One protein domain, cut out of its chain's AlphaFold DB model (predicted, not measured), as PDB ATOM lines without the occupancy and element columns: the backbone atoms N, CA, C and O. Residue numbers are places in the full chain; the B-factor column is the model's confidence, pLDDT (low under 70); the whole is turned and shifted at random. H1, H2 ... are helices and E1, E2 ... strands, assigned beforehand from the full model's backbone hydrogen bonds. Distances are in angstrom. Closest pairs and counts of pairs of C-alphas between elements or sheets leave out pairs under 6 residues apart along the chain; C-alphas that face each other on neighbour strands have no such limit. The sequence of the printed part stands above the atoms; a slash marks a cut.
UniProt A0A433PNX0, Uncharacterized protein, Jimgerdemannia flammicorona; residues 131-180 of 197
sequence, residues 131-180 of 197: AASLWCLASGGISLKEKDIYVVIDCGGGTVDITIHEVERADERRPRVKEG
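AT A GLANCE: This is residues 131 to 180 of the 197 residues of an uncharacterized protein of Jimgerdemannia flammicorona (UniProt A0A433PNX0). Look for a long, strongly twisted hairpin of E1 and E2, whose turn sticks out at residues 155 to 160; short E3 runs along residues 164 to 169 of E2, and the small helix H1 packs beside the strands, nearest to E1. The 50 printed residues run H1, E1, E2, E3. The three strands make one antiparallel sheet in the order E1, E2, E3, a meander in which each strand is the antiparallel neighbour of the one before; the class is mixed, helices and strands. The whole is compact, with a radius of gyration of the C-alphas of 11.0 A and spans of 33 by 22 by 14 A.

IN THESE COORDINATES: Find C-alpha 131 at (138.594, -106.746, 320.572); from there H1 runs to residue 138, 10.5 A away. E1, residues 149 to 155, covers 19.5 A. E2, residues 160 to 169, begins at (136.683, -92.433, 325.811) and covers 27.0 A. E3, residues 176 to 179, covers 10.4 A and ends at (134.844, -107.919, 332.044).

HOW THE PARTS SIT: Start at inner strand E2. With edge strand E1 it forms a hairpin, antiparallel at 150 degrees; look at N 152 and O 163, 2.8 A apart. With edge strand E3 it forms another hairpin, antiparallel at 134 degrees; N 168 and O 176 are 2.8 A apart. H1 is on the sheet at a height of 4.9 A, over none of the strands; its closest C-alphas with E1 are those of Ser 133 and Val 152, 6.4 A apart. In H1 every O i to N i+4 pair is within hydrogen-bond range.

THE WHOLE: The C-alphas farthest apart, those of Gly 158 and Asp 171, are 33.3 A apart. The printed part has no cut and no long link. Mean pLDDT of the printed part is 73.9; look for values under 70 at residues 138 to 141, 156 to 157, 170 to 177 and 179 to 180.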
ATOM      1  N   ALA A 131     137.801-106.750 321.799       77.81
ATOM      2  CA  ALA A 131     138.594-106.746 320.572       77.81
ATOM      3  C   ALA A 131     139.897-105.949 320.750       77.81
ATOM      4  O   ALA A 131     140.977-106.475 320.455       77.81
ATOM      5  N   ALA A 132     139.815-104.741 321.315       78.00
ATOM      6  CA  ALA A 132     140.964-103.899 321.644       78.00
ATOM      7  C   ALA A 132     141.921-104.616 322.606       78.00
ATOM      8  O   ALA A 132     143.127-104.705 322.364       78.00
ATOM      9  N   SER A 133     141.380-105.234 323.657       76.62
ATOM     10  CA  SER A 133     142.171-106.009 324.605       76.62
ATOM     11  C   SER A 133     142.936-107.152 323.945       76.62
ATOM     12  O   SER A 133     144.107-107.359 324.259       76.62
ATOM     13  N   LEU A 134     142.277-107.938 323.092       76.69
ATOM     14  CA  LEU A 134     142.912-109.070 322.419       76.69
ATOM     15  C   LEU A 134     144.010-108.593 321.469       76.69
ATOM     16  O   LEU A 134     145.065-109.224 321.400       76.69
ATOM     17  N   TRP A 135     143.793-107.469 320.786       77.25
ATOM     18  CA  TRP A 135     144.799-106.852 319.929       77.25
ATOM     19  C   TRP A 135     146.041-106.413 320.709       77.25
ATOM     20  O   TRP A 135     147.156-106.753 320.305       77.25
ATOM     21  N   CYS A 136     145.881-105.720 321.840       74.31
ATOM     22  CA  CYS A 136     147.008-105.295 322.676       74.31
ATOM     23  C   CYS A 136     147.826-106.492 323.176       74.31
ATOM     24  O   CYS A 136     149.053-106.467 323.129       74.31
ATOM     25  N   LEU A 137     147.152-107.564 323.600       73.06
ATOM     26  CA  LEU A 137     147.817-108.779 324.075       73.06
ATOM     27  C   LEU A 137     148.534-109.529 322.943       73.06
ATOM     28  O   LEU A 137     149.646-110.015 323.135       73.06
ATOM     29  N   ALA A 138     147.930-109.595 321.753       69.44
ATOM     30  CA  ALA A 138     148.517-110.257 320.587       69.44
ATOM     31  C   ALA A 138     149.676-109.463 319.958       69.44
ATOM     32  O   ALA A 138     150.568-110.058 319.355       69.44
ATOM     33  N   SER A 139     149.678-108.134 320.102       68.50
ATOM     34  CA  SER A 139     150.726-107.248 319.570       68.50
ATOM     35  C   SER A 139     152.065-107.377 320.312       68.50
ATOM     36  O   SER A 139     153.079-106.857 319.847       68.50
ATOM     37  N   GLY A 140     152.085-108.112 321.429       64.81
ATOM     38  CA  GLY A 140     153.266-108.331 322.257       64.81
ATOM     39  C   GLY A 140     153.588-107.149 323.179       64.81
ATOM     40  O   GLY A 140     152.952-106.102 323.142       64.81
ATOM     41  N   GLY A 141     154.573-107.335 324.063       69.81
ATOM     42  CA  GLY A 141     155.000-106.310 325.030       69.81
ATOM     43  C   GLY A 141     154.216-106.286 326.346       69.81
ATOM     44  O   GLY A 141     154.641-105.620 327.286       69.81
ATOM     45  N   ILE A 142     153.133-107.059 326.457       72.50
ATOM     46  CA  ILE A 142     152.354-107.225 327.688       72.50
ATOM     47  C   ILE A 142     152.311-108.717 328.035       72.50
ATOM     48  O   ILE A 142     151.854-109.533 327.238       72.50
ATOM     49  N   SER A 143     152.794-109.084 329.223       77.06
ATOM     50  CA  SER A 143     152.703-110.446 329.757       77.06
ATOM     51  C   SER A 143     151.793-110.427 330.976       77.06
ATOM     52  O   SER A 143     152.138-109.819 331.987       77.06
ATOM     53  N   LEU A 144     150.627-111.065 330.858       80.94
ATOM     54  CA  LEU A 144     149.653-111.174 331.941       80.94
ATOM     55  C   LEU A 144     149.532-112.622 332.418       80.94
ATOM     56  O   LEU A 144     149.558-113.568 331.626       80.94
ATOM     57  N   LYS A 145     149.353-112.784 333.722       83.75
ATOM     58  CA  LYS A 145     149.102-114.049 334.410       83.75
ATOM     59  C   LYS A 145     147.616-114.202 334.706       83.75
ATOM     60  O   LYS A 145     146.845-113.248 334.675       83.75
ATOM     61  N   GLU A 146     147.199-115.431 334.999       86.06
ATOM     62  CA  GLU A 146     145.842-115.668 335.490       86.06
ATOM     63  C   GLU A 146     145.579-114.814 336.727       86.06
ATOM     64  O   GLU A 146     146.429-114.738 337.612       86.06
ATOM     65  N   LYS A 147     144.385-114.220 336.788       83.31
ATOM     66  CA  LYS A 147     143.951-113.282 337.835       83.31
ATOM     67  C   LYS A 147     144.559-111.888 337.784       83.31
ATOM     68  O   LYS A 147     144.142-111.063 338.594       83.31
ATOM     69  N   ASP A 148     145.434-111.590 336.827       84.00
ATOM     70  CA  ASP A 148     145.822-110.205 336.589       84.00
ATOM     71  C   ASP A 148     144.599-109.392 336.154       84.00
ATOM     72  O   ASP A 148     143.755-109.855 335.376       84.00
ATOM     73  N   ILE A 149     144.514-108.178 336.690       82.44
ATOM     74  CA  ILE A 149     143.488-107.193 336.367       82.44
ATOM     75  C   ILE A 149     144.173-106.063 335.617       82.44
ATOM     76  O   ILE A 149     145.213-105.565 336.048       82.44
ATOM     77  N   TYR A 150     143.587-105.649 334.505       81.19
ATOM     78  CA  TYR A 150     144.094-104.553 333.696       81.19
ATOM     79  C   TYR A 150     142.937-103.736 333.135       81.19
ATOM     80  O   TYR A 150     141.784-104.169 333.123       81.19
ATOM     81  N   VAL A 151     143.262-102.528 332.692       84.00
ATOM     82  CA  VAL A 151     142.299-101.577 332.145       84.00
ATOM     83  C   VAL A 151     142.571-101.418 330.658       84.00
ATOM     84  O   VAL A 151     143.721-101.273 330.247       84.00
ATOM     85  N   VAL A 152     141.506-101.449 329.869       79.44
ATOM     86  CA  VAL A 152     141.492-100.999 328.481       79.44
ATOM     87  C   VAL A 152     140.899 -99.600 328.478       79.44
ATOM     88  O   VAL A 152     139.817 -99.386 329.025       79.44
ATOM     89  N   ILE A 153     141.635 -98.657 327.901       81.00
ATOM     90  CA  ILE A 153     141.183 -97.286 327.687       81.00
ATOM     91  C   ILE A 153     141.163 -97.091 326.176       81.00
ATOM     92  O   ILE A 153     142.222 -96.989 325.558       81.00
ATOM     93  N   ASP A 154     139.969 -97.116 325.596       76.50
ATOM     94  CA  ASP A 154     139.753 -96.862 324.179       76.50
ATOM     95  C   ASP A 154     139.442 -95.378 323.980       76.50
ATOM     96  O   ASP A 154     138.388 -94.885 324.381       76.50
ATOM     97  N   CYS A 155     140.407 -94.649 323.424       78.19
ATOM     98  CA  CYS A 155     140.303 -93.218 323.165       78.19
ATOM     99  C   CYS A 155     139.921 -92.988 321.701       78.19
ATOM    100  O   CYS A 155     140.768 -92.639 320.873       78.19
ATOM    101  N   GLY A 156     138.644 -93.181 321.384       69.25
ATOM    102  CA  GLY A 156     138.085 -92.832 320.083       69.25
ATOM    103  C   GLY A 156     138.067 -91.317 319.843       69.25
ATOM    104  O   GLY A 156     138.280 -90.500 320.736       69.25
ATOM    105  N   GLY A 157     137.759 -90.902 318.611       68.81
ATOM    106  CA  GLY A 157     137.780 -89.477 318.252       68.81
ATOM    107  C   GLY A 157     136.636 -88.630 318.836       68.81
ATOM    108  O   GLY A 157     136.668 -87.407 318.727       68.81
ATOM    109  N   GLY A 158     135.642 -89.254 319.481       72.06
ATOM    110  CA  GLY A 158     134.558 -88.550 320.183       72.06
ATOM    111  C   GLY A 158     134.110 -89.186 321.503       72.06
ATOM    112  O   GLY A 158     133.261 -88.613 322.184       72.06
ATOM    113  N   THR A 159     134.666 -90.340 321.878       71.62
ATOM    114  CA  THR A 159     134.361 -91.053 323.126       71.62
ATOM    115  C   THR A 159     135.651 -91.564 323.755       71.62
ATOM    116  O   THR A 159     136.641 -91.794 323.062       71.62
ATOM    117  N   VAL A 160     135.648 -91.702 325.080       77.19
ATOM    118  CA  VAL A 160     136.683 -92.433 325.811       77.19
ATOM    119  C   VAL A 160     135.977 -93.521 326.600       77.19
ATOM    120  O   VAL A 160     135.242 -93.225 327.544       77.19
ATOM    121  N   ASP A 161     136.200 -94.766 326.206       76.75
ATOM    122  CA  ASP A 161     135.568 -95.937 326.792       76.75
ATOM    123  C   ASP A 161     136.581 -96.661 327.688       76.75
ATOM    124  O   ASP A 161     137.659 -97.074 327.261       76.75
ATOM    125  N   ILE A 162     136.252 -96.786 328.976       80.50
ATOM    126  CA  ILE A 162     137.124 -97.401 329.985       80.50
ATOM    127  C   ILE A 162     136.499 -98.715 330.429       80.50
ATOM    128  O   ILE A 162     135.400 -98.730 330.979       80.50
ATOM    129  N   THR A 163     137.224 -99.815 330.240       77.94
ATOM    130  CA  THR A 163     136.774-101.156 330.630       77.94
ATOM    131  C   THR A 163     137.841-101.858 331.460       77.94
ATOM    132  O   THR A 163     139.034-101.740 331.187       77.94
ATOM    133  N   ILE A 164     137.428-102.605 332.486       81.62
ATOM    134  CA  ILE A 164     138.340-103.365 333.348       81.62
ATOM    135  C   ILE A 164     138.181-104.854 333.060       81.62
ATOM    136  O   ILE A 164     137.082-105.407 333.134       81.62
ATOM    137  N   HIS A 165     139.294-105.518 332.774       79.69
ATOM    138  CA  HIS A 165     139.346-106.937 332.461       79.69
ATOM    139  C   HIS A 165     140.126-107.717 333.520       79.69
ATOM    140  O   HIS A 165     141.143-107.256 334.033       79.69
ATOM    141  N   GLU A 166     139.671-108.936 333.807       82.31
ATOM    142  CA  GLU A 166     140.422-109.952 334.554       82.31
ATOM    143  C   GLU A 166     140.832-111.074 333.602       82.31
ATOM    144  O   GLU A 166     140.002-111.607 332.855       82.31
ATOM    145  N   VAL A 167     142.094-111.493 333.673       81.44
ATOM    146  CA  VAL A 167     142.584-112.664 332.942       81.44
ATOM    147  C   VAL A 167     142.015-113.936 333.572       81.44
ATOM    148  O   VAL A 167     142.403-114.356 334.664       81.44
ATOM    149  N   GLU A 168     141.101-114.594 332.859       78.12
ATOM    150  CA  GLU A 168     140.564-115.902 333.241       78.12
ATOM    151  C   GLU A 168     141.560-117.034 332.991       78.12
ATOM    152  O   GLU A 168     141.591-117.996 333.755       78.12
ATOM    153  N   ARG A 169     142.310-116.957 331.887       77.94
ATOM    154  CA  ARG A 169     143.332-117.940 331.519       77.94
ATOM    155  C   ARG A 169     144.477-117.254 330.797       77.94
ATOM    156  O   ARG A 169     144.251-116.657 329.742       77.94
ATOM    157  N   ALA A 170     145.678-117.407 331.337       68.94
ATOM    158  CA  ALA A 170     146.901-116.984 330.682       68.94
ATOM    159  C   ALA A 170     147.262-118.023 329.616       68.94
ATOM    160  O   ALA A 170     147.510-119.192 329.909       68.94
ATOM    161  N   ASP A 171     147.225-117.598 328.362       66.69
ATOM    162  CA  ASP A 171     147.728-118.336 327.212       66.69
ATOM    163  C   ASP A 171     148.445-117.299 326.352       66.69
ATOM    164  O   ASP A 171     147.836-116.301 325.967       66.69
ATOM    165  N   GLU A 172     149.730-117.521 326.080       53.56
ATOM    166  CA  GLU A 172     150.578-116.597 325.319       53.56
ATOM    167  C   GLU A 172     150.028-116.306 323.917       53.56
ATOM    168  O   GLU A 172     150.338-115.271 323.335       53.56
ATOM    169  N   ARG A 173     149.206-117.205 323.356       49.66
ATOM    170  CA  ARG A 173     148.631-117.049 322.013       49.66
ATOM    171  C   ARG A 173     147.180-116.589 322.027       49.66
ATOM    172  O   ARG A 173     146.740-115.996 321.043       49.66
ATOM    173  N   ARG A 174     146.405-116.938 323.061       58.75
ATOM    174  CA  ARG A 174     144.947-116.696 323.134       58.75
ATOM    175  C   ARG A 174     144.464-116.511 324.578       58.75
ATOM    176  O   ARG A 174     143.753-117.384 325.096       58.75
ATOM    177  N   PRO A 175     144.819-115.398 325.235       60.78
ATOM    178  CA  PRO A 175     144.367-115.135 326.593       60.78
ATOM    179  C   PRO A 175     142.837-115.066 326.640       60.78
ATOM    180  O   PRO A 175     142.188-114.555 325.723       60.78
ATOM    181  N   ARG A 176     142.243-115.613 327.706       68.69
ATOM    182  CA  ARG A 176     140.807-115.450 327.978       68.69
ATOM    183  C   ARG A 176     140.622-114.400 329.044       68.69
ATOM    184  O   ARG A 176     141.249-114.484 330.097       68.69
ATOM    185  N   VAL A 177     139.744-113.455 328.758       65.62
ATOM    186  CA  VAL A 177     139.514-112.269 329.571       65.62
ATOM    187  C   VAL A 177     138.015-112.165 329.818       65.62
ATOM    188  O   VAL A 177     137.218-112.589 328.976       65.62
ATOM    189  N   LYS A 178     137.635-111.684 330.995       70.69
ATOM    190  CA  LYS A 178     136.249-111.344 331.319       70.69
ATOM    191  C   LYS A 178     136.208-109.903 331.795       70.69
ATOM    192  O   LYS A 178     137.110-109.466 332.513       70.69
ATOM    193  N   GLU A 179     135.142-109.208 331.443       63.50
ATOM    194  CA  GLU A 179     134.844-107.919 332.044       63.50
ATOM    195  C   GLU A 179     134.519-108.107 333.531       63.50
ATOM    196  O   GLU A 179     133.814-109.046 333.932       63.50
ATOM    197  N   GLY A 180     135.085-107.247 334.369       55.00
ATOM    198  CA  GLY A 180     134.828-107.246 335.798       55.00
ATOM    199  C   GLY A 180     134.345-105.883 336.262       55.00
ATOM    200  O   GLY A 180     134.928-104.853 335.942       55.00
TER     201      GLY A 180